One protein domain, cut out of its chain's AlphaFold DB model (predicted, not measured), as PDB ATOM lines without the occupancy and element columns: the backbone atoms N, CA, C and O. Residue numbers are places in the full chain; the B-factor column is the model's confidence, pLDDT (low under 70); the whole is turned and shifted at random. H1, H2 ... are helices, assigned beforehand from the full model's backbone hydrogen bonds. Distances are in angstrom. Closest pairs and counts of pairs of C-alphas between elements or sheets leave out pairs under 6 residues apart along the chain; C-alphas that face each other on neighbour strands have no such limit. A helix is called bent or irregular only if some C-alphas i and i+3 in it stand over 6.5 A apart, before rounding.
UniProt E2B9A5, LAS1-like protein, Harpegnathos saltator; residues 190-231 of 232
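Overview. This is residues 190 to 231 of the 232 residues of the protein "LAS1-like protein" of Harpegnathos saltator (UniProt E2B9A5). One long helix, H1, makes the length of the domain, and beyond its last residue the chain folds back through a long loop into a shorter helix, H2, which lies steeply slanted over the middle of H1 with few contacts between them. The printed part has 42 residues with two named helices, H1 then H2 along the chain, and no named strand, and its class is all helix. It is compact, with a radius of gyration of the C-alphas of 10.4 A, and elongated in outline, with spans of 32 by 17 by 14 A.

Arrangement. H1, residues 190 to 209, is the longest helix. H2, residues 221 to 230, is close to H1 but not clearly touching it, with 2 pairs of C-alphas within 8 A. The closest C-alphas of the two are those of Leu 200 and Leu 223, 6.7 A apart. Their lines stand at a steep tilt of 53 degrees, and they run opposite ways. Their centres are 11.1 A apart. In H1 and H2 every O i to N i+4 pair is within hydrogen-bond range.

Along the chain. H1 measures 28.8 A from C-alpha 190 at (-28.600, 12.407, 15.135) to C-alpha 209 at (-27.573, -4.998, 38.012). H2 measures 14.8 A from its first to its last C-alpha, and C-alpha 230 is at (-33.182, 0.081, 16.335). Neither helix is bent. Between them, residues 215 to 217 are a short helical run.

Size, cuts and confidence. The two C-alphas farthest apart are those of Asn 190 and Gly 211, at 31.7 A. The link from H1 to H2 is long, with 11 residues. The printed part has no cut. The mean pLDDT of the printed part is 75.7, and residues 215 to 216 and 222 to 231 are under 70.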
ATOM      1  N   ASN A 190     -29.751  13.202  14.707       76.06
ATOM      2  CA  ASN A 190     -28.600  12.407  15.135       76.06
ATOM      3  C   ASN A 190     -28.285  12.604  16.627       76.06
ATOM      4  O   ASN A 190     -28.008  11.631  17.330       76.06
ATOM      5  N   ILE A 191     -28.365  13.839  17.136       82.94
ATOM      6  CA  ILE A 191     -28.177  14.135  18.564       82.94
ATOM      7  C   ILE A 191     -29.268  13.464  19.406       82.94
ATOM      8  O   ILE A 191     -28.956  12.871  20.440       82.94
ATOM      9  N   GLN A 192     -30.528  13.517  18.961       78.00
ATOM     10  CA  GLN A 192     -31.633  12.857  19.657       78.00
ATOM     11  C   GLN A 192     -31.443  11.334  19.691       78.00
ATOM     12  O   GLN A 192     -31.501  10.741  20.765       78.00
ATOM     13  N   ALA A 193     -31.114  10.715  18.554       79.50
ATOM     14  CA  ALA A 193     -30.855   9.278  18.475       79.50
ATOM     15  C   ALA A 193     -29.689   8.839  19.382       79.50
ATOM     16  O   ALA A 193     -29.729   7.767  19.988       79.50
ATOM     17  N   PHE A 194     -28.652   9.674  19.519       84.19
ATOM     18  CA  PHE A 194     -27.541   9.409  20.434       84.19
ATOM     19  C   PHE A 194     -27.967   9.499  21.908       84.19
ATOM     20  O   PHE A 194     -27.521   8.691  22.727       84.19
ATOM     21  N   GLY A 195     -28.851  10.443  22.245       84.00
ATOM     22  CA  GLY A 195     -29.472  10.540  23.567       84.00
ATOM     23  C   GLY A 195     -30.282   9.292  23.917       84.00
ATOM     24  O   GLY A 195     -30.040   8.682  24.961       84.00
ATOM     25  N   ASP A 196     -31.153   8.861  23.003       81.25
ATOM     26  CA  ASP A 196     -31.993   7.669  23.169       81.25
ATOM     27  C   ASP A 196     -31.137   6.399  23.357       81.25
ATOM     28  O   ASP A 196     -31.444   5.536  24.183       81.25
ATOM     29  N   LEU A 197     -30.006   6.296  22.646       84.06
ATOM     30  CA  LEU A 197     -29.065   5.182  22.780       84.06
ATOM     31  C   LEU A 197     -28.373   5.153  24.154       84.06
ATOM     32  O   LEU A 197     -28.201   4.079  24.738       84.06
ATOM     33  N   ILE A 198     -27.972   6.314  24.681       86.25
ATOM     34  CA  ILE A 198     -27.377   6.417  26.023       86.25
ATOM     35  C   ILE A 198     -28.407   6.048  27.088       86.25
ATOM     36  O   ILE A 198     -28.080   5.307  28.021       86.25
ATOM     37  N   GLU A 199     -29.640   6.540  26.962       83.81
ATOM     38  CA  GLU A 199     -30.729   6.222  27.885       83.81
ATOM     39  C   GLU A 199     -31.037   4.719  27.879       83.81
ATOM     40  O   GLU A 199     -31.105   4.099  28.946       83.81
ATOM     41  N   LEU A 200     -31.100   4.101  26.696       82.69
ATOM     42  CA  LEU A 200     -31.243   2.655  26.535       82.69
ATOM     43  C   LEU A 200     -30.098   1.893  27.218       82.69
ATOM     44  O   LEU A 200     -30.350   0.992  28.020       82.69
ATOM     45  N   TRP A 201     -28.839   2.252  26.946       83.94
ATOM     46  CA  TRP A 201     -27.676   1.563  27.520       83.94
ATOM     47  C   TRP A 201     -27.622   1.686  29.046       83.94
ATOM     48  O   TRP A 201     -27.356   0.708  29.749       83.94
ATOM     49  N   THR A 202     -27.940   2.873  29.563       84.31
ATOM     50  CA  THR A 202     -27.990   3.142  31.004       84.31
ATOM     51  C   THR A 202     -29.095   2.329  31.669       84.31
ATOM     52  O   THR A 202     -28.857   1.675  32.686       84.31
ATOM     53  N   SER A 203     -30.282   2.300  31.062       82.62
ATOM     54  CA  SER A 203     -31.427   1.541  31.564       82.62
ATOM     55  C   SER A 203     -31.140   0.041  31.579       82.62
ATOM     56  O   SER A 203     -31.291  -0.608  32.613       82.62
ATOM     57  N   VAL A 204     -30.631  -0.512  30.474       81.88
ATOM     58  CA  VAL A 204     -30.227  -1.926  30.393       81.88
ATOM     59  C   VAL A 204     -29.167  -2.253  31.451       81.88
ATOM     60  O   VAL A 204     -29.287  -3.265  32.138       81.88
ATOM     61  N   GLY A 205     -28.168  -1.387  31.652       81.75
ATOM     62  CA  GLY A 205     -27.138  -1.571  32.679       81.75
ATOM     63  C   GLY A 205     -27.689  -1.639  34.110       81.75
ATOM     64  O   GLY A 205     -27.233  -2.468  34.908       81.75
ATOM     65  N   LEU A 206     -28.695  -0.815  34.425       82.62
ATOM     66  CA  LEU A 206     -29.401  -0.837  35.711       82.62
ATOM     67  C   LEU A 206     -30.223  -2.121  35.889       82.62
ATOM     68  O   LEU A 206     -30.161  -2.746  36.949       82.62
ATOM     69  N   TYR A 207     -30.945  -2.557  34.855       80.44
ATOM     70  CA  TYR A 207     -31.740  -3.787  34.915       80.44
ATOM     71  C   TYR A 207     -30.883  -5.050  35.027       80.44
ATOM     72  O   TYR A 207     -31.230  -5.963  35.780       80.44
ATOM     73  N   VAL A 208     -29.728  -5.087  34.358       81.44
ATOM     74  CA  VAL A 208     -28.748  -6.169  34.525       81.44
ATOM     75  C   VAL A 208     -28.231  -6.216  35.968       81.44
ATOM     76  O   VAL A 208     -28.163  -7.296  36.554       81.44
ATOM     77  N   HIS A 209     -27.940  -5.063  36.588       80.94
ATOM     78  CA  HIS A 209     -27.573  -4.998  38.012       80.94
ATOM     79  C   HIS A 209     -28.704  -5.447  38.947       80.94
ATOM     80  O   HIS A 209     -28.434  -6.033  39.994       80.94
ATOM     81  N   ALA A 210     -29.961  -5.212  38.569       82.25
ATOM     82  CA  ALA A 210     -31.136  -5.671  39.306       82.25
ATOM     83  C   ALA A 210     -31.444  -7.174  39.114       82.25
ATOM     84  O   ALA A 210     -32.371  -7.687  39.741       82.25
ATOM     85  N   GLY A 211     -30.667  -7.894  38.294       81.50
ATOM     86  CA  GLY A 211     -30.752  -9.350  38.135       81.50
ATOM     87  C   GLY A 211     -31.570  -9.841  36.935       81.50
ATOM     88  O   GLY A 211     -31.766 -11.051  36.804       81.50
ATOM     89  N   TYR A 212     -32.015  -8.946  36.048       80.25
ATOM     90  CA  TYR A 212     -32.711  -9.314  34.810       80.25
ATOM     91  C   TYR A 212     -31.709  -9.767  33.735       80.25
ATOM     92  O   TYR A 212     -30.648  -9.164  33.572       80.25
ATOM     93  N   LYS A 213     -32.028 -10.849  33.007       74.31
ATOM     94  CA  LYS A 213     -31.115 -11.475  32.024       74.31
ATOM     95  C   LYS A 213     -31.529 -11.291  30.564       74.31
ATOM     96  O   LYS A 213     -30.656 -11.329  29.702       74.31
ATOM     97  N   PHE A 214     -32.816 -11.094  30.284       73.12
ATOM     98  CA  PHE A 214     -33.329 -10.895  28.929       73.12
ATOM     99  C   PHE A 214     -34.140  -9.601  28.836       73.12
ATOM    100  O   PHE A 214     -34.844  -9.232  29.771       73.12
ATOM    101  N   VAL A 215     -34.062  -8.928  27.683       66.81
ATOM    102  CA  VAL A 215     -34.789  -7.671  27.404       66.81
ATOM    103  C   VAL A 215     -36.313  -7.872  27.449       66.81
ATOM    104  O   VAL A 215     -37.043  -6.969  27.839       66.81
ATOM    105  N   LEU A 216     -36.791  -9.078  27.121       68.00
ATOM    106  CA  LEU A 216     -38.207  -9.473  27.182       68.00
ATOM    107  C   LEU A 216     -38.763  -9.550  28.613       68.00
ATOM    108  O   LEU A 216     -39.974  -9.486  28.797       68.00
ATOM    109  N   ASP A 217     -37.887  -9.676  29.612       70.69
ATOM    110  CA  ASP A 217     -38.274  -9.780  31.021       70.69
ATOM    111  C   ASP A 217     -38.346  -8.400  31.700       70.69
ATOM    112  O   ASP A 217     -38.618  -8.307  32.899       70.69
ATOM    113  N   LEU A 218     -38.062  -7.322  30.957       72.62
ATOM    114  CA  LEU A 218     -38.083  -5.961  31.476       72.62
ATOM    115  C   LEU A 218     -39.529  -5.485  31.678       72.62
ATOM    116  O   LEU A 218     -40.331  -5.604  30.757       72.62
ATOM    117  N   PRO A 219     -39.864  -4.877  32.827       70.44
ATOM    118  CA  PRO A 219     -41.202  -4.335  33.066       70.44
ATOM    119  C   PRO A 219     -41.508  -3.054  32.266       70.44
ATOM    120  O   PRO A 219     -42.652  -2.611  32.261       70.44
ATOM    121  N   ASP A 220     -40.509  -2.442  31.622       72.75
ATOM    122  CA  ASP A 220     -40.667  -1.219  30.830       72.75
ATOM    123  C   ASP A 220     -40.927  -1.541  29.347       72.75
ATOM    124  O   ASP A 220     -40.023  -1.934  28.603       72.75
ATOM    125  N   GLU A 221     -42.178  -1.361  28.918       70.81
ATOM    126  CA  GLU A 221     -42.632  -1.611  27.543       70.81
ATOM    127  C   GLU A 221     -42.004  -0.651  26.514       70.81
ATOM    128  O   GLU A 221     -41.820  -1.032  25.354       70.81
ATOM    129  N   ASN A 222     -41.614   0.567  26.915       68.19
ATOM    130  CA  ASN A 222     -40.994   1.533  26.003       68.19
ATOM    131  C   ASN A 222     -39.570   1.107  25.628       68.19
ATOM    132  O   ASN A 222     -39.184   1.210  24.465       68.19
ATOM    133  N   LEU A 223     -38.803   0.566  26.578       67.62
ATOM    134  CA  LEU A 223     -37.455   0.049  26.313       67.62
ATOM    135  C   LEU A 223     -37.475  -1.177  25.395       67.62
ATOM    136  O   LEU A 223     -36.615  -1.307  24.521       67.62
ATOM    137  N   GLN A 224     -38.479  -2.047  25.545       67.38
ATOM    138  CA  GLN A 224     -38.685  -3.161  24.620       67.38
ATOM    139  C   GLN A 224     -38.974  -2.641  23.204       67.38
ATOM    140  O   GLN A 224     -38.336  -3.078  22.246       67.38
ATOM    141  N   TYR A 225     -39.870  -1.659  23.067       69.62
ATOM    142  CA  TYR A 225     -40.230  -1.051  21.784       69.62
ATOM    143  C   TYR A 225     -39.043  -0.369  21.075       69.62
ATOM    144  O   TYR A 225     -38.823  -0.590  19.883       69.62
ATOM    145  N   VAL A 226     -38.239   0.413  21.802       68.38
ATOM    146  CA  VAL A 226     -37.055   1.104  21.253       68.38
ATOM    147  C   VAL A 226     -35.988   0.106  20.787       68.38
ATOM    148  O   VAL A 226     -35.436   0.263  19.699       68.38
ATOM    149  N   TYR A 227     -35.743  -0.969  21.547       68.50
ATOM    150  CA  TYR A 227     -34.803  -2.027  21.154       68.50
ATOM    151  C   TYR A 227     -35.202  -2.727  19.841       68.50
ATOM    152  O   TYR A 227     -34.335  -3.055  19.027       68.50
ATOM    153  N   PHE A 228     -36.502  -2.952  19.616       67.06
ATOM    154  CA  PHE A 228     -36.992  -3.577  18.384       67.06
ATOM    155  C   PHE A 228     -36.934  -2.648  17.166       67.06
ATOM    156  O   PHE A 228     -36.684  -3.132  16.066       67.06
ATOM    157  N   ASN A 229     -37.104  -1.335  17.345       65.38
ATOM    158  CA  ASN A 229     -37.030  -0.363  16.247       65.38
ATOM    159  C   ASN A 229     -35.599   0.000  15.818       65.38
ATOM    160  O   ASN A 229     -35.416   0.458  14.698       65.38
ATOM    161  N   LEU A 230     -34.590  -0.190  16.673       60.09
ATOM    162  CA  LEU A 230     -33.182   0.081  16.335       60.09
ATOM    163  C   LEU A 230     -32.479  -1.088  15.613       60.09
ATOM    164  O   LEU A 230     -31.401  -0.897  15.056       60.09
ATOM    165  N   ASN A 231     -33.057  -2.296  15.638       49.84
ATOM    166  CA  ASN A 231     -32.503  -3.515  15.022       49.84
ATOM    167  C   ASN A 231     -33.196  -3.920  13.700       49.84
ATOM    168  O   ASN A 231     -32.941  -5.019  13.198       49.84
TER     169      ASN A 231